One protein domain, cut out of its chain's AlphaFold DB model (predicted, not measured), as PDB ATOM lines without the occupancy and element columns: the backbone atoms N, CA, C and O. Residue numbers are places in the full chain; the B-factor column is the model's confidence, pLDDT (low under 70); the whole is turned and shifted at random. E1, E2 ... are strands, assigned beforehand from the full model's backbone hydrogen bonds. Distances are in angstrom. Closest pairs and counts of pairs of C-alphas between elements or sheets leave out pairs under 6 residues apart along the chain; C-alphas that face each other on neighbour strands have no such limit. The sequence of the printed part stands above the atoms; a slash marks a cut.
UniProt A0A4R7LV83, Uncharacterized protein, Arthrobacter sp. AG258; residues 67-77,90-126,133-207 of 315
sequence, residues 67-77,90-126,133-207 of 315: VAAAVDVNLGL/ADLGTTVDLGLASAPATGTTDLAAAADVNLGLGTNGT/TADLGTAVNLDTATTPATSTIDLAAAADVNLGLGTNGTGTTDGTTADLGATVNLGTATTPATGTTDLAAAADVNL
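AT A GLANCE: This is residues 67 to 77, 90 to 126 and 133 to 207 of the 315 residues of an uncharacterized protein of Arthrobacter sp. AG258 (UniProt A0A4R7LV83). This is a long, thin rod in which the chain is wound in flat, stacked turns, like a solenoid pressed into two layers: it runs along the rod in one of the strands E1, E4, E7 and E9, then back along the other layer through E2 and E3, E5 and E6, or E8. The two main sheets, E1 E4 E7 E9 and E2 E5 E8, are face to face as a sandwich, but the second is much shorter along the rod, and the small pair E3 and E6 continues its layer towards one end. The printed part has 123 residues, with no named helix and nine named strands in the order E1 to E9, and its class is all strand. The sheets run E1 E4 E7 E9, E2 E5 E8 and E3 E6, each parallel throughout. The whole is loose, with a radius of gyration of the C-alphas of 19.0 A, and spans 65 by 19 by 17 A.

IN THESE COORDINATES: E1 is residues 67 to 77, 33.8 A from first to last C-alpha, and begins with C-alpha 67 at (-13.000, -32.149, 196.485). After the first cut come E2, residues 92 to 97, 16.9 A, and E3, residues 100 to 102, 6.5 A. E4, residues 108 to 125, is the longest strand by residues, with 18, and measures 56.5 A, from C-alpha 108 at (-23.861, -34.961, 194.983) to C-alpha 125 at (23.118, -8.213, 178.557). After the second cut come E5, residues 136 to 141, 16.9 A, and E6, residues 144 to 146, 6.7 A. E7, residues 153 to 169, measures 52.5 A, and E8, residues 180 to 185, measures 16.8 A. E9, residues 197 to 207, measures 32.7 A and ends with C-alpha 207 at (3.246, -18.380, 174.511).

HOW THE PARTS SIT: In the largest sheet E1 and E9 are edge strands, and E4 and E7 are inner strands. E1 and E4 are parallel at 4 degrees, with N 69 and O 112 2.9 A apart, within hydrogen-bond range. E4 and E7 are parallel at 2 degrees, with N 117 and O 160 at 2.8 A. E7 and E9 are parallel at 2 degrees, with N 157 and O 200 at 2.9 A. In the second sheet E5 is the inner strand: E2 and E5 are parallel at 1 degree, with N 94 and O 137 at 2.9 A, and E5 and E8 likewise at 1 degree, with N 138 and O 181 at 2.8 A. The parts of these two sheets that face each other are 8.2 A centre to centre, and their best planes are 2 degrees apart. Across the sandwich, the closest C-alphas of E5 and E7 are those of Leu 136 and Leu 163, 6.5 A apart. Those of E2 and E4 are Leu 92 and Leu 119, 7.0 A apart. E2 runs on into E3 at 10 degrees, and E5 runs on into E6 at 21 degrees. E3 and E6 are parallel at 14 degrees, with N 145 and O 100 at 3.0 A. E1 and E9 are apart, as are E2 and E7.

THE WHOLE: The two C-alphas farthest apart, those of Thr 150 and Gly 171, are 65.1 A from each other. Residues 78 to 89 are not printed, and C-alphas 77 and 90 are 7.8 A apart across that cut; residues 127 to 132 are not printed either, with 18.6 A between C-alphas 126 and 133. Of the links that are printed whole, E8 to E9 is long, with 11 residues. The mean pLDDT of the printed part is 70.7, and 51 residues are under 70, among them 99 to 109, 144 to 152, 166 to 178 and 187 to 197.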
ATOM      1  N   VAL A  67     -14.464 -32.016 196.515       71.69
ATOM      2  CA  VAL A  67     -13.000 -32.149 196.485       71.69
ATOM      3  C   VAL A  67     -12.444 -31.094 195.541       71.69
ATOM      4  O   VAL A  67     -12.808 -31.061 194.371       71.69
ATOM      5  N   ALA A  68     -11.556 -30.240 196.050       75.88
ATOM      6  CA  ALA A  68     -10.890 -29.218 195.255       75.88
ATOM      7  C   ALA A  68      -9.367 -29.337 195.382       75.88
ATOM      8  O   ALA A  68      -8.855 -29.453 196.497       75.88
ATOM      9  N   ALA A  69      -8.653 -29.275 194.259       75.44
ATOM     10  CA  ALA A  69      -7.200 -29.150 194.222       75.44
ATOM     11  C   ALA A  69      -6.785 -28.000 193.305       75.44
ATOM     12  O   ALA A  69      -7.366 -27.802 192.240       75.44
ATOM     13  N   ALA A  70      -5.771 -27.252 193.729       80.06
ATOM     14  CA  ALA A  70      -5.189 -26.170 192.952       80.06
ATOM     15  C   ALA A  70      -3.662 -26.220 193.047       80.06
ATOM     16  O   ALA A  70      -3.125 -26.495 194.127       80.06
ATOM     17  N   VAL A  71      -2.976 -25.968 191.934       82.62
ATOM     18  CA  VAL A  71      -1.511 -25.903 191.857       82.62
ATOM     19  C   VAL A  71      -1.086 -24.654 191.108       82.62
ATOM     20  O   VAL A  71      -1.452 -24.481 189.954       82.62
ATOM     21  N   ASP A  72      -0.209 -23.873 191.735       84.38
ATOM     22  CA  ASP A  72       0.437 -22.733 191.093       84.38
ATOM     23  C   ASP A  72       1.935 -23.015 190.955       84.38
ATOM     24  O   ASP A  72       2.629 -23.296 191.940       84.38
ATOM     25  N   VAL A  73       2.458 -22.911 189.738       81.75
ATOM     26  CA  VAL A  73       3.869 -23.121 189.422       81.75
ATOM     27  C   VAL A  73       4.427 -21.863 188.783       81.75
ATOM     28  O   VAL A  73       4.038 -21.491 187.688       81.75
ATOM     29  N   ASN A  74       5.387 -21.226 189.454       83.62
ATOM     30  CA  ASN A  74       6.085 -20.048 188.945       83.62
ATOM     31  C   ASN A  74       7.588 -20.312 188.956       83.62
ATOM     32  O   ASN A  74       8.213 -20.287 190.019       83.62
ATOM     33  N   LEU A  75       8.165 -20.563 187.784       80.12
ATOM     34  CA  LEU A  75       9.595 -20.826 187.630       80.12
ATOM     35  C   LEU A  75      10.188 -19.869 186.614       80.12
ATOM     36  O   LEU A  75       9.626 -19.625 185.550       80.12
ATOM     37  N   GLY A  76      11.345 -19.323 186.959       78.50
ATOM     38  CA  GLY A  76      12.042 -18.389 186.099       78.50
ATOM     39  C   GLY A  76      13.542 -18.539 186.236       78.50
ATOM     40  O   GLY A  76      14.043 -18.503 187.361       78.50
ATOM     41  N   LEU A  77      14.252 -18.658 185.115       73.94
ATOM     42  CA  LEU A  77      15.708 -18.507 185.097       73.94
ATOM     43  C   LEU A  77      16.106 -17.262 184.321       73.94
ATOM     44  O   LEU A  77      15.509 -16.898 183.311       73.94
ATOM     45  N   ALA A  90      19.421 -23.283 178.470       69.12
ATOM     46  CA  ALA A  90      18.611 -23.306 179.678       69.12
ATOM     47  C   ALA A  90      17.208 -23.742 179.289       69.12
ATOM     48  O   ALA A  90      16.521 -23.002 178.595       69.12
ATOM     49  N   ASP A  91      16.807 -24.908 179.778       75.81
ATOM     50  CA  ASP A  91      15.472 -25.445 179.573       75.81
ATOM     51  C   ASP A  91      14.715 -25.358 180.901       75.81
ATOM     52  O   ASP A  91      15.274 -25.611 181.975       75.81
ATOM     53  N   LEU A  92      13.445 -24.952 180.853       77.75
ATOM     54  CA  LEU A  92      12.545 -25.111 181.999       77.75
ATOM     55  C   LEU A  92      11.392 -26.004 181.590       77.75
ATOM     56  O   LEU A  92      10.620 -25.694 180.682       77.75
ATOM     57  N   GLY A  93      11.254 -27.083 182.348       81.50
ATOM     58  CA  GLY A  93      10.182 -28.049 182.220       81.50
ATOM     59  C   GLY A  93       9.378 -28.155 183.508       81.50
ATOM     60  O   GLY A  93       9.953 -28.263 184.595       81.50
ATOM     61  N   THR A  94       8.051 -28.192 183.405       80.12
ATOM     62  CA  THR A  94       7.189 -28.528 184.548       80.12
ATOM     63  C   THR A  94       6.049 -29.439 184.163       80.12
ATOM     64  O   THR A  94       5.460 -29.302 183.091       80.12
ATOM     65  N   THR A  95       5.662 -30.300 185.097       83.75
ATOM     66  CA  THR A  95       4.441 -31.088 184.977       83.75
ATOM     67  C   THR A  95       3.585 -30.902 186.216       83.75
ATOM     68  O   THR A  95       4.077 -31.046 187.337       83.75
ATOM     69  N   VAL A  96       2.311 -30.596 185.999       81.50
ATOM     70  CA  VAL A  96       1.276 -30.568 187.029       81.50
ATOM     71  C   VAL A  96       0.351 -31.746 186.781       81.50
ATOM     72  O   VAL A  96      -0.189 -31.869 185.689       81.50
ATOM     73  N   ASP A  97       0.180 -32.602 187.783       85.25
ATOM     74  CA  ASP A  97      -0.811 -33.677 187.771       85.25
ATOM     75  C   ASP A  97      -1.603 -33.620 189.076       85.25
ATOM     76  O   ASP A  97      -1.033 -33.781 190.159       85.25
ATOM     77  N   LEU A  98      -2.896 -33.320 188.963       76.00
ATOM     78  CA  LEU A  98      -3.791 -33.176 190.108       76.00
ATOM     79  C   LEU A  98      -4.689 -34.388 190.359       76.00
ATOM     80  O   LEU A  98      -5.283 -34.444 191.435       76.00
ATOM     81  N   GLY A  99      -4.746 -35.351 189.430       68.44
ATOM     82  CA  GLY A  99      -5.415 -36.651 189.566       68.44
ATOM     83  C   GLY A  99      -6.587 -36.701 190.553       68.44
ATOM     84  O   GLY A  99      -6.520 -37.411 191.564       68.44
ATOM     85  N   LEU A 100      -7.660 -35.949 190.287       66.31
ATOM     86  CA  LEU A 100      -8.835 -35.899 191.155       66.31
ATOM     87  C   LEU A 100      -9.738 -37.104 190.869       66.31
ATOM     88  O   LEU A 100     -10.663 -37.047 190.059       66.31
ATOM     89  N   ALA A 101      -9.465 -38.217 191.552       61.56
ATOM     90  CA  ALA A 101     -10.311 -39.405 191.522       61.56
ATOM     91  C   ALA A 101     -11.243 -39.440 192.742       61.56
ATOM     92  O   ALA A 101     -10.776 -39.487 193.883       61.56
ATOM     93  N   SER A 102     -12.564 -39.455 192.524       56.50
ATOM     94  CA  SER A 102     -13.518 -39.709 193.612       56.50
ATOM     95  C   SER A 102     -13.796 -41.205 193.774       56.50
ATOM     96  O   SER A 102     -13.947 -41.945 192.798       56.50
ATOM     97  N   ALA A 103     -13.868 -41.658 195.029       56.00
ATOM     98  CA  ALA A 103     -14.424 -42.964 195.361       56.00
ATOM     99  C   ALA A 103     -15.939 -42.985 195.053       56.00
ATOM    100  O   ALA A 103     -16.563 -41.921 195.019       56.00
ATOM    101  N   PRO A 104     -16.563 -44.164 194.863       54.59
ATOM    102  CA  PRO A 104     -17.996 -44.257 194.596       54.59
ATOM    103  C   PRO A 104     -18.806 -43.587 195.715       54.59
ATOM    104  O   PRO A 104     -18.896 -44.111 196.824       54.59
ATOM    105  N   ALA A 105     -19.396 -42.428 195.424       52.50
ATOM    106  CA  ALA A 105     -20.174 -41.653 196.380       52.50
ATOM    107  C   ALA A 105     -21.677 -41.769 196.087       52.50
ATOM    108  O   ALA A 105     -22.138 -41.616 194.952       52.50
ATOM    109  N   THR A 106     -22.467 -42.021 197.130       54.88
ATOM    110  CA  THR A 106     -23.927 -41.889 197.089       54.88
ATOM    111  C   THR A 106     -24.295 -40.454 197.480       54.88
ATOM    112  O   THR A 106     -24.187 -40.112 198.657       54.88
ATOM    113  N   GLY A 107     -24.712 -39.612 196.529       62.66
ATOM    114  CA  GLY A 107     -24.980 -38.181 196.769       62.66
ATOM    115  C   GLY A 107     -24.275 -37.248 195.778       62.66
ATOM    116  O   GLY A 107     -23.599 -37.718 194.867       62.66
ATOM    117  N   THR A 108     -24.453 -35.933 195.919       63.75
ATOM    118  CA  THR A 108     -23.861 -34.961 194.983       63.75
ATOM    119  C   THR A 108     -22.346 -34.886 195.188       63.75
ATOM    120  O   THR A 108     -21.871 -34.865 196.322       63.75
ATOM    121  N   THR A 109     -21.563 -34.922 194.114       68.81
ATOM    122  CA  THR A 109     -20.095 -34.868 194.214       68.81
ATOM    123  C   THR A 109     -19.576 -33.732 193.353       68.81
ATOM    124  O   THR A 109     -19.772 -33.764 192.141       68.81
ATOM    125  N   ASP A 110     -18.891 -32.777 193.976       72.31
ATOM    126  CA  ASP A 110     -18.370 -31.596 193.287       72.31
ATOM    127  C   ASP A 110     -16.843 -31.713 193.231       72.31
ATOM    128  O   ASP A 110     -16.178 -31.712 194.271       72.31
ATOM    129  N   LEU A 111     -16.275 -31.871 192.037       74.94
ATOM    130  CA  LEU A 111     -14.829 -31.973 191.825       74.94
ATOM    131  C   LEU A 111     -14.335 -30.714 191.125       74.94
ATOM    132  O   LEU A 111     -14.813 -30.390 190.044       74.94
ATOM    133  N   ALA A 112     -13.353 -30.033 191.712       77.12
ATOM    134  CA  ALA A 112     -12.734 -28.855 191.117       77.12
ATOM    135  C   ALA A 112     -11.207 -28.997 191.056       77.12
ATOM    136  O   ALA A 112     -10.557 -29.185 192.082       77.12
ATOM    137  N   ALA A 113     -10.621 -28.874 189.870       78.06
ATOM    138  CA  ALA A 113      -9.179 -28.869 189.665       78.06
ATOM    139  C   ALA A 113      -8.751 -27.565 188.980       78.06
ATOM    140  O   ALA A 113      -9.360 -27.159 187.991       78.06
ATOM    141  N   ALA A 114      -7.713 -26.907 189.494       79.56
ATOM    142  CA  ALA A 114      -7.147 -25.705 188.889       79.56
ATOM    143  C   ALA A 114      -5.618 -25.784 188.806       79.56
ATOM    144  O   ALA A 114      -4.980 -26.245 189.753       79.56
ATOM    145  N   ALA A 115      -5.014 -25.340 187.707       79.44
ATOM    146  CA  ALA A 115      -3.561 -25.265 187.610       79.44
ATOM    147  C   ALA A 115      -3.070 -24.045 186.837       79.44
ATOM    148  O   ALA A 115      -3.295 -23.947 185.633       79.44
ATOM    149  N   ASP A 116      -2.296 -23.200 187.513       80.44
ATOM    150  CA  ASP A 116      -1.692 -22.015 186.920       80.44
ATOM    151  C   ASP A 116      -0.180 -22.213 186.812       80.44
ATOM    152  O   ASP A 116       0.517 -22.458 187.797       80.44
ATOM    153  N   VAL A 117       0.362 -22.111 185.605       81.06
ATOM    154  CA  VAL A 117       1.760 -22.417 185.313       81.06
ATOM    155  C   VAL A 117       2.392 -21.253 184.561       81.06
ATOM    156  O   VAL A 117       2.066 -20.998 183.409       81.06
ATOM    157  N   ASN A 118       3.336 -20.558 185.192       81.69
ATOM    158  CA  ASN A 118       4.126 -19.497 184.577       81.69
ATOM    159  C   ASN A 118       5.605 -19.896 184.524       81.69
ATOM    160  O   ASN A 118       6.274 -19.988 185.561       81.69
ATOM    161  N   LEU A 119       6.126 -20.104 183.314       82.25
ATOM    162  CA  LEU A 119       7.541 -20.382 183.074       82.25
ATOM    163  C   LEU A 119       8.179 -19.228 182.317       82.25
ATOM    164  O   LEU A 119       7.652 -18.753 181.312       82.25
ATOM    165  N   GLY A 120       9.342 -18.798 182.795       80.19
ATOM    166  CA  GLY A 120      10.088 -17.695 182.213       80.19
ATOM    167  C   GLY A 120      11.557 -18.023 182.005       80.19
ATOM    168  O   GLY A 120      12.248 -18.456 182.925       80.19
ATOM    169  N   LEU A 121      12.072 -17.719 180.825       76.69
ATOM    170  CA  LEU A 121      13.506 -17.665 180.574       76.69
ATOM    171  C   LEU A 121      13.898 -16.278 180.106       76.69
ATOM    172  O   LEU A 121      13.263 -15.698 179.227       76.69
ATOM    173  N   GLY A 122      14.946 -15.742 180.723       72.12
ATOM    174  CA  GLY A 122      15.397 -14.381 180.504       72.12
ATOM    175  C   GLY A 122      16.908 -14.276 180.357       72.12
ATOM    176  O   GLY A 122      17.654 -14.801 181.178       72.12
ATOM    177  N   THR A 123      17.381 -13.499 179.390       67.56
ATOM    178  CA  THR A 123      18.775 -13.028 179.376       67.56
ATOM    179  C   THR A 123      18.810 -11.511 179.299       67.56
ATOM    180  O   THR A 123      18.124 -10.918 178.463       67.56
ATOM    181  N   ASN A 124      19.620 -10.870 180.140       63.84
ATOM    182  CA  ASN A 124      19.824  -9.425 180.115       63.84
ATOM    183  C   ASN A 124      21.319  -9.105 179.951       63.84
ATOM    184  O   ASN A 124      22.139  -9.484 180.791       63.84
ATOM    185  N   GLY A 125      21.700  -8.426 178.865       62.00
ATOM    186  CA  GLY A 125      23.118  -8.213 178.557       62.00
ATOM    187  C   GLY A 125      23.408  -7.213 177.439       62.00
ATOM    188  O   GLY A 125      22.576  -6.934 176.583       62.00
ATOM    189  N   THR A 126      24.606  -6.629 177.460       58.16
ATOM    190  CA  THR A 126      25.048  -5.596 176.497       58.16
ATOM    191  C   THR A 126      26.151  -6.076 175.545       58.16
ATOM    192  O   THR A 126      26.732  -5.260 174.830       58.16
ATOM    193  N   THR A 133      19.810 -21.604 172.865       60.03
ATOM    194  CA  THR A 133      18.847 -22.698 172.683       60.03
ATOM    195  C   THR A 133      18.103 -22.853 173.996       60.03
ATOM    196  O   THR A 133      18.736 -23.142 175.007       60.03
ATOM    197  N   ALA A 134      16.815 -22.543 174.011       69.12
ATOM    198  CA  ALA A 134      16.035 -22.496 175.240       69.12
ATOM    199  C   ALA A 134      14.644 -23.055 174.989       69.12
ATOM    200  O   ALA A 134      13.856 -22.424 174.279       69.12
ATOM    201  N   ASP A 135      14.347 -24.177 175.637       75.31
ATOM    202  CA  ASP A 135      13.044 -24.810 175.534       75.31
ATOM    203  C   ASP A 135      12.237 -24.586 176.817       75.31
ATOM    204  O   ASP A 135      12.683 -24.835 177.942       75.31
ATOM    205  N   LEU A 136      11.009 -24.096 176.646       78.38
ATOM    206  CA  LEU A 136      10.017 -24.056 177.715       78.38
ATOM    207  C   LEU A 136       8.978 -25.136 177.468       78.38
ATOM    208  O   LEU A 136       8.248 -25.092 176.481       78.38
ATOM    209  N   GLY A 137       8.881 -26.080 178.399       80.44
ATOM    210  CA  GLY A 137       7.963 -27.206 178.324       80.44
ATOM    211  C   GLY A 137       7.027 -27.257 179.522       80.44
ATOM    212  O   GLY A 137       7.460 -27.270 180.672       80.44
ATOM    213  N   THR A 138       5.727 -27.351 179.276       80.56
ATOM    214  CA  THR A 138       4.744 -27.580 180.337       80.56
ATOM    215  C   THR A 138       3.753 -28.662 179.951       80.56
ATOM    216  O   THR A 138       3.304 -28.747 178.807       80.56
ATOM    217  N   ALA A 139       3.399 -29.491 180.926       81.19
ATOM    218  CA  ALA A 139       2.292 -30.427 180.819       81.19
ATOM    219  C   ALA A 139       1.396 -30.284 182.049       81.19
ATOM    220  O   ALA A 139       1.858 -30.444 183.177       81.19
ATOM    221  N   VAL A 140       0.123 -29.979 181.842       81.44
ATOM    222  CA  VAL A 140      -0.884 -29.902 182.899       81.44
ATOM    223  C   VAL A 140      -1.886 -31.019 182.675       81.44
ATOM    224  O   VAL A 140      -2.481 -31.109 181.606       81.44
ATOM    225  N   ASN A 141      -2.070 -31.864 183.680       83.56
ATOM    226  CA  ASN A 141      -3.064 -32.917 183.708       83.56
ATOM    227  C   ASN A 141      -3.972 -32.739 184.925       83.56
ATOM    228  O   ASN A 141      -3.527 -32.847 186.068       83.56
ATOM    229  N   LEU A 142      -5.244 -32.442 184.688       76.56
ATOM    230  CA  LEU A 142      -6.210 -32.214 185.762       76.56
ATOM    231  C   LEU A 142      -7.117 -33.408 186.045       76.56
ATOM    232  O   LEU A 142      -7.817 -33.359 187.052       76.56
ATOM    233  N   ASP A 143      -7.081 -34.436 185.185       73.38
ATOM    234  CA  ASP A 143      -7.868 -35.676 185.222       73.38
ATOM    235  C   ASP A 143      -8.883 -35.757 186.377       73.38
ATOM    236  O   ASP A 143      -8.599 -36.267 187.466       73.38
ATOM    237  N   THR A 144     -10.097 -35.263 186.132       65.06
ATOM    238  CA  THR A 144     -11.223 -35.404 187.055       65.06
ATOM    239  C   THR A 144     -11.982 -36.677 186.681       65.06
ATOM    240  O   THR A 144     -12.856 -36.673 185.809       65.06
ATOM    241  N   ALA A 145     -11.605 -37.803 187.287       60.91
ATOM    242  CA  ALA A 145     -12.200 -39.109 187.014       60.91
ATOM    243  C   ALA A 145     -13.195 -39.491 188.114       60.91
ATOM    244  O   ALA A 145     -12.896 -39.414 189.307       60.91
ATOM    245  N   THR A 146     -14.374 -39.969 187.719       57.75
ATOM    246  CA  THR A 146     -15.365 -40.479 188.674       57.75
ATOM    247  C   THR A 146     -15.756 -41.912 188.336       57.75
ATOM    248  O   THR A 146     -16.046 -42.267 187.188       57.75
ATOM    249  N   THR A 147     -15.759 -42.781 189.350       55.88
ATOM    250  CA  THR A 147     -16.453 -44.075 189.261       55.88
ATOM    251  C   THR A 147     -17.954 -43.849 189.068       55.88
ATOM    252  O   THR A 147     -18.468 -42.858 189.586       55.88
ATOM    253  N   PRO A 148     -18.675 -44.748 188.365       54.00
ATOM    254  CA  PRO A 148     -20.078 -44.528 188.035       54.00
ATOM    255  C   PRO A 148     -20.895 -44.290 189.306       54.00
ATOM    256  O   PRO A 148     -21.075 -45.190 190.129       54.00
ATOM    257  N   ALA A 149     -21.369 -43.058 189.463       53.72
ATOM    258  CA  ALA A 149     -22.253 -42.662 190.541       53.72
ATOM    259  C   ALA A 149     -23.706 -42.786 190.071       53.72
ATOM    260  O   ALA A 149     -24.038 -42.535 188.913       53.72
ATOM    261  N   THR A 150     -24.614 -43.121 190.982       54.25
ATOM    262  CA  THR A 150     -26.064 -43.014 190.746       54.25
ATOM    263  C   THR A 150     -26.571 -41.593 191.036       54.25
ATOM    264  O   THR A 150     -27.726 -41.417 191.419       54.25
ATOM    265  N   SER A 151     -25.692 -40.593 190.938       62.81
ATOM    266  CA  SER A 151     -25.814 -39.280 191.579       62.81
ATOM    267  C   SER A 151     -25.534 -38.133 190.600       62.81
ATOM    268  O   SER A 151     -25.076 -38.385 189.488       62.81
ATOM    269  N   THR A 152     -25.793 -36.885 191.009       68.56
ATOM    270  CA  THR A 152     -25.382 -35.694 190.248       68.56
ATOM    271  C   THR A 152     -23.907 -35.376 190.518       68.56
ATOM    272  O   THR A 152     -23.481 -35.423 191.677       68.56
ATOM    273  N   ILE A 153     -23.125 -35.101 189.475       70.06
ATOM    274  CA  ILE A 153     -21.698 -34.766 189.594       70.06
ATOM    275  C   ILE A 153     -21.439 -33.439 188.887       70.06
ATOM    276  O   ILE A 153     -21.730 -33.339 187.695       70.06
ATOM    277  N   ASP A 154     -20.839 -32.489 189.599       73.00
ATOM    278  CA  ASP A 154     -20.388 -31.218 189.036       73.00
ATOM    279  C   ASP A 154     -18.856 -31.251 188.953       73.00
ATOM    280  O   ASP A 154     -18.164 -31.365 189.965       73.00
ATOM    281  N   LEU A 155     -18.311 -31.203 187.738       74.31
ATOM    282  CA  LEU A 155     -16.872 -31.221 187.486       74.31
ATOM    283  C   LEU A 155     -16.441 -29.859 186.947       74.31
ATOM    284  O   LEU A 155     -16.993 -29.369 185.963       74.31
ATOM    285  N   ALA A 156     -15.423 -29.272 187.566       76.94
ATOM    286  CA  ALA A 156     -14.791 -28.037 187.135       76.94
ATOM    287  C   ALA A 156     -13.282 -28.252 186.948       76.94
ATOM    288  O   ALA A 156     -12.602 -28.691 187.872       76.94
ATOM    289  N   ALA A 157     -12.747 -27.922 185.775       78.00
ATOM    290  CA  ALA A 157     -11.315 -27.968 185.494       78.00
ATOM    291  C   ALA A 157     -10.863 -26.661 184.826       78.00
ATOM    292  O   ALA A 157     -11.445 -26.254 183.821       78.00
ATOM    293  N   ALA A 158      -9.843 -26.000 185.371       80.00
ATOM    294  CA  ALA A 158      -9.293 -24.757 184.827       80.00
ATOM    295  C   ALA A 158      -7.763 -24.813 184.772       80.00
ATOM    296  O   ALA A 158      -7.139 -25.192 185.757       80.00
ATOM    297  N   ALA A 159      -7.144 -24.440 183.656       79.62
ATOM    298  CA  ALA A 159      -5.687 -24.379 183.581       79.62
ATOM    299  C   ALA A 159      -5.184 -23.177 182.785       79.62
ATOM    300  O   ALA A 159      -5.468 -23.078 181.593       79.62
ATOM    301  N   ASP A 160      -4.365 -22.340 183.417       80.69
ATOM    302  CA  ASP A 160      -3.749 -21.180 182.780       80.69
ATOM    303  C   ASP A 160      -2.239 -21.381 182.669       80.69
ATOM    304  O   ASP A 160      -1.524 -21.537 183.655       80.69
ATOM    305  N   VAL A 161      -1.720 -21.368 181.447       80.50
ATOM    306  CA  VAL A 161      -0.321 -21.678 181.160       80.50
ATOM    307  C   VAL A 161       0.321 -20.515 180.408       80.50
ATOM    308  O   VAL A 161      -0.032 -20.231 179.267       80.50
ATOM    309  N   ASN A 162       1.297 -19.849 181.022       80.62
ATOM    310  CA  ASN A 162       2.049 -18.749 180.424       80.62
ATOM    311  C   ASN A 162       3.535 -19.116 180.307       80.62
ATOM    312  O   ASN A 162       4.239 -19.247 181.307       80.62
ATOM    313  N   LEU A 163       4.033 -19.253 179.080       80.81
ATOM    314  CA  LEU A 163       5.447 -19.506 178.796       80.81
ATOM    315  C   LEU A 163       6.033 -18.264 178.143       80.81
ATOM    316  O   LEU A 163       5.497 -17.767 177.152       80.81
ATOM    317  N   GLY A 164       7.139 -17.765 178.682       78.25
ATOM    318  CA  GLY A 164       7.784 -16.556 178.195       78.25
ATOM    319  C   GLY A 164       9.281 -16.725 178.014       78.25
ATOM    320  O   GLY A 164      10.004 -16.966 178.977       78.25
ATOM    321  N   LEU A 165       9.752 -16.494 176.795       74.25
ATOM    322  CA  LEU A 165      11.159 -16.245 176.512       74.25
ATOM    323  C   LEU A 165      11.401 -14.743 176.373       74.25
ATOM    324  O   LEU A 165      10.606 -14.032 175.755       74.25
ATOM    325  N   GLY A 166      12.501 -14.257 176.941       68.19
ATOM    326  CA  GLY A 166      12.850 -12.843 176.955       68.19
ATOM    327  C   GLY A 166      14.343 -12.596 176.774       68.19
ATOM    328  O   GLY A 166      15.148 -13.001 177.607       68.19
ATOM    329  N   THR A 167      14.727 -11.829 175.758       64.06
ATOM    330  CA  THR A 167      16.067 -11.225 175.698       64.06
ATOM    331  C   THR A 167      15.962  -9.705 175.789       64.06
ATOM    332  O   THR A 167      15.166  -9.070 175.095       64.06
ATOM    333  N   ASN A 168      16.741  -9.099 176.683       58.69
ATOM    334  CA  ASN A 168      16.803  -7.651 176.852       58.69
ATOM    335  C   ASN A 168      18.263  -7.205 176.718       58.69
ATOM    336  O   ASN A 168      19.097  -7.490 177.578       58.69
ATOM    337  N   GLY A 169      18.604  -6.552 175.609       57.38
ATOM    338  CA  GLY A 169      20.001  -6.263 175.315       57.38
ATOM    339  C   GLY A 169      20.235  -5.395 174.089       57.38
ATOM    340  O   GLY A 169      19.446  -5.369 173.152       57.38
ATOM    341  N   THR A 170      21.333  -4.644 174.102       55.59
ATOM    342  CA  THR A 170      21.722  -3.735 173.006       55.59
ATOM    343  C   THR A 170      22.767  -4.339 172.063       55.59
ATOM    344  O   THR A 170      23.261  -3.632 171.186       55.59
ATOM    345  N   GLY A 171      23.159  -5.599 172.281       55.19
ATOM    346  CA  GLY A 171      24.164  -6.312 171.490       55.19
ATOM    347  C   GLY A 171      23.577  -7.092 170.309       55.19
ATOM    348  O   GLY A 171      22.362  -7.160 170.136       55.19
ATOM    349  N   THR A 172      24.446  -7.667 169.477       55.47
ATOM    350  CA  THR A 172      24.054  -8.612 168.423       55.47
ATOM    351  C   THR A 172      23.798  -9.974 169.056       55.47
ATOM    352  O   THR A 172      24.668 -10.500 169.748       55.47
ATOM    353  N   THR A 173      22.600 -10.512 168.857       55.75
ATOM    354  CA  THR A 173      22.243 -11.866 169.296       55.75
ATOM    355  C   THR A 173      22.148 -12.724 168.044       55.75
ATOM    356  O   THR A 173      21.368 -12.384 167.150       55.75
ATOM    357  N   ASP A 174      22.941 -13.792 167.965       55.75
ATOM    358  CA  ASP A 174      22.702 -14.836 166.965       55.75
ATOM    359  C   ASP A 174      21.326 -15.460 167.247       55.75
ATOM    360  O   ASP A 174      20.909 -15.555 168.403       55.75
ATOM    361  N   GLY A 175      20.579 -15.811 166.198       53.78
ATOM    362  CA  GLY A 175      19.170 -16.196 166.314       53.78
ATOM    363  C   GLY A 175      18.909 -17.218 167.422       53.78
ATOM    364  O   GLY A 175      19.546 -18.267 167.494       53.78
ATOM    365  N   THR A 176      17.958 -16.909 168.302       56.81
ATOM    366  CA  THR A 176      17.467 -17.855 169.310       56.81
ATOM    367  C   THR A 176      16.692 -18.961 168.592       56.81
ATOM    368  O   THR A 176      15.745 -18.663 167.858       56.81
ATOM    369  N   THR A 177      17.101 -20.216 168.784       59.72
ATOM    370  CA  THR A 177      16.274 -21.388 168.453       59.72
ATOM    371  C   THR A 177      15.600 -21.809 169.741       59.72
ATOM    372  O   THR A 177      16.284 -22.120 170.708       59.72
ATOM    373  N   ALA A 178      14.284 -21.702 169.795       67.25
ATOM    374  CA  ALA A 178      13.565 -21.782 171.050       67.25
ATOM    375  C   ALA A 178      12.191 -22.386 170.817       67.25
ATOM    376  O   ALA A 178      11.397 -21.804 170.068       67.25
ATOM    377  N   ASP A 179      11.914 -23.491 171.499       73.69
ATOM    378  CA  ASP A 179      10.627 -24.155 171.410       73.69
ATOM    379  C   ASP A 179       9.808 -23.897 172.676       73.69
ATOM    380  O   ASP A 179      10.255 -24.062 173.814       73.69
ATOM    381  N   LEU A 180       8.570 -23.449 172.475       78.06
ATOM    382  CA  LEU A 180       7.593 -23.305 173.548       78.06
ATOM    383  C   LEU A 180       6.537 -24.381 173.347       78.06
ATOM    384  O   LEU A 180       5.800 -24.370 172.357       78.06
ATOM    385  N   GLY A 181       6.456 -25.293 174.308       80.62
ATOM    386  CA  GLY A 181       5.505 -26.390 174.326       80.62
ATOM    387  C   GLY A 181       4.638 -26.345 175.576       80.62
ATOM    388  O   GLY A 181       5.134 -26.385 176.699       80.62
ATOM    389  N   ALA A 182       3.324 -26.319 175.383       79.19
ATOM    390  CA  ALA A 182       2.359 -26.482 176.458       79.19
ATOM    391  C   ALA A 182       1.322 -27.530 176.061       79.19
ATOM    392  O   ALA A 182       0.708 -27.440 174.998       79.19
ATOM    393  N   THR A 183       1.131 -28.526 176.919       83.56
ATOM    394  CA  THR A 183       0.056 -29.516 176.801       83.56
ATOM    395  C   THR A 183      -0.860 -29.388 178.004       83.56
ATOM    396  O   THR A 183      -0.390 -29.436 179.137       83.56
ATOM    397  N   VAL A 184      -2.164 -29.257 177.768       81.31
ATOM    398  CA  VAL A 184      -3.173 -29.233 178.829       81.31
ATOM    399  C   VAL A 184      -4.181 -30.345 178.568       81.31
ATOM    400  O   VAL A 184      -4.901 -30.324 177.572       81.31
ATOM    401  N   ASN A 185      -4.237 -31.313 179.477       82.06
ATOM    402  CA  ASN A 185      -5.269 -32.331 179.536       82.06
ATOM    403  C   ASN A 185      -6.214 -32.021 180.700       82.06
ATOM    404  O   ASN A 185      -5.845 -32.118 181.869       82.06
ATOM    405  N   LEU A 186      -7.455 -31.676 180.371       73.50
ATOM    406  CA  LEU A 186      -8.521 -31.463 181.352       73.50
ATOM    407  C   LEU A 186      -9.305 -32.755 181.653       73.50
ATOM    408  O   LEU A 186     -10.345 -32.675 182.293       73.50
ATOM    409  N   GLY A 187      -8.838 -33.907 181.148       66.25
ATOM    410  CA  GLY A 187      -9.489 -35.219 181.094       66.25
ATOM    411  C   GLY A 187     -10.659 -35.455 182.049       66.25
ATOM    412  O   GLY A 187     -10.520 -35.477 183.268       66.25
ATOM    413  N   THR A 188     -11.838 -35.714 181.485       60.28
ATOM    414  CA  THR A 188     -13.048 -36.044 182.250       60.28
ATOM    415  C   THR A 188     -13.481 -37.459 181.900       60.28
ATOM    416  O   THR A 188     -14.239 -37.684 180.952       60.28
ATOM    417  N   ALA A 189     -12.972 -38.447 182.631       56.38
ATOM    418  CA  ALA A 189     -13.413 -39.825 182.468       56.38
ATOM    419  C   ALA A 189     -14.678 -40.051 183.304       56.38
ATOM    420  O   ALA A 189     -14.610 -40.260 184.518       56.38
ATOM    421  N   THR A 190     -15.839 -40.025 182.650       53.88
ATOM    422  CA  THR A 190     -17.093 -40.498 183.237       53.88
ATOM    423  C   THR A 190     -17.393 -41.893 182.700       53.88
ATOM    424  O   THR A 190     -17.556 -42.127 181.502       53.88
ATOM    425  N   THR A 191     -17.437 -42.876 183.595       54.00
ATOM    426  CA  THR A 191     -18.096 -44.155 183.276       54.00
ATOM    427  C   THR A 191     -19.602 -43.873 183.237       54.00
ATOM    428  O   THR A 191     -20.020 -43.050 184.052       54.00
ATOM    429  N   PRO A 192     -20.435 -44.498 182.374       51.47
ATOM    430  CA  PRO A 192     -21.848 -44.132 182.256       51.47
ATOM    431  C   PRO A 192     -22.551 -44.131 183.618       51.47
ATOM    432  O   PRO A 192     -22.851 -45.181 184.188       51.47
ATOM    433  N   ALA A 193     -22.766 -42.933 184.152       54.09
ATOM    434  CA  ALA A 193     -23.521 -42.691 185.361       54.09
ATOM    435  C   ALA A 193     -25.001 -42.651 184.977       54.09
ATOM    436  O   ALA A 193     -25.372 -42.146 183.919       54.09
ATOM    437  N   THR A 194     -25.873 -43.174 185.830       56.88
ATOM    438  CA  THR A 194     -27.328 -43.059 185.633       56.88
ATOM    439  C   THR A 194     -27.875 -41.704 186.113       56.88
ATOM    440  O   THR A 194     -29.093 -41.543 186.183       56.88
ATOM    441  N   GLY A 195     -26.998 -40.770 186.507       61.38
ATOM    442  CA  GLY A 195     -27.311 -39.419 186.992       61.38
ATOM    443  C   GLY A 195     -26.917 -38.310 186.005       61.38
ATOM    444  O   GLY A 195     -26.478 -38.596 184.894       61.38
ATOM    445  N   THR A 196     -27.108 -37.044 186.394       62.94
ATOM    446  CA  THR A 196     -26.728 -35.871 185.582       62.94
ATOM    447  C   THR A 196     -25.287 -35.458 185.877       62.94
ATOM    448  O   THR A 196     -24.866 -35.465 187.033       62.94
ATOM    449  N   THR A 197     -24.531 -35.093 184.846       66.38
ATOM    450  CA  THR A 197     -23.157 -34.604 184.989       66.38
ATOM    451  C   THR A 197     -23.052 -33.224 184.365       66.38
ATOM    452  O   THR A 197     -23.226 -33.114 183.152       66.38
ATOM    453  N   ASP A 198     -22.742 -32.213 185.175       71.38
ATOM    454  CA  ASP A 198     -22.379 -30.886 184.685       71.38
ATOM    455  C   ASP A 198     -20.856 -30.784 184.622       71.38
ATOM    456  O   ASP A 198     -20.145 -31.090 185.581       71.38
ATOM    457  N   LEU A 199     -20.347 -30.381 183.460       71.62
ATOM    458  CA  LEU A 199     -18.920 -30.237 183.210       71.62
ATOM    459  C   LEU A 199     -18.605 -28.806 182.771       71.62
ATOM    460  O   LEU A 199     -19.090 -28.342 181.739       71.62
ATOM    461  N   ALA A 200     -17.734 -28.142 183.523       75.12
ATOM    462  CA  ALA A 200     -17.124 -26.871 183.174       75.12
ATOM    463  C   ALA A 200     -15.609 -27.059 183.016       75.12
ATOM    464  O   ALA A 200     -14.919 -27.433 183.957       75.12
ATOM    465  N   ALA A 201     -15.083 -26.795 181.824       76.31
ATOM    466  CA  ALA A 201     -13.665 -26.954 181.520       76.31
ATOM    467  C   ALA A 201     -13.147 -25.715 180.779       76.31
ATOM    468  O   ALA A 201     -13.752 -25.291 179.793       76.31
ATOM    469  N   ALA A 202     -12.044 -25.138 181.253       78.62
ATOM    470  CA  ALA A 202     -11.376 -23.999 180.635       78.62
ATOM    471  C   ALA A 202      -9.858 -24.216 180.625       78.62
ATOM    472  O   ALA A 202      -9.292 -24.741 181.581       78.62
ATOM    473  N   ALA A 203      -9.202 -23.821 179.540       78.44
ATOM    474  CA  ALA A 203      -7.751 -23.786 179.480       78.44
ATOM    475  C   ALA A 203      -7.292 -22.622 178.610       78.44
ATOM    476  O   ALA A 203      -7.702 -22.537 177.449       78.44
ATOM    477  N   ASP A 204      -6.413 -21.789 179.158       80.12
ATOM    478  CA  ASP A 204      -5.771 -20.696 178.443       80.12
ATOM    479  C   ASP A 204      -4.261 -20.944 178.368       80.12
ATOM    480  O   ASP A 204      -3.594 -21.226 179.360       80.12
ATOM    481  N   VAL A 205      -3.699 -20.838 177.161       80.38
ATOM    482  CA  VAL A 205      -2.262 -21.014 176.915       80.38
ATOM    483  C   VAL A 205      -1.722 -19.779 176.205       80.38
ATOM    484  O   VAL A 205      -2.084 -19.506 175.059       80.38
ATOM    485  N   ASN A 206      -0.814 -19.061 176.862       78.69
ATOM    486  CA  ASN A 206      -0.111 -17.916 176.297       78.69
ATOM    487  C   ASN A 206       1.374 -18.243 176.117       78.69
ATOM    488  O   ASN A 206       2.092 -18.510 177.080       78.69
ATOM    489  N   LEU A 207       1.846 -18.168 174.873       79.25
ATOM    490  CA  LEU A 207       3.246 -18.380 174.511       79.25
ATOM    491  C   LEU A 207       3.846 -17.055 174.023       79.25
ATOM    492  O   LEU A 207       3.335 -16.442 173.084       79.25
TER     493      LEU A 207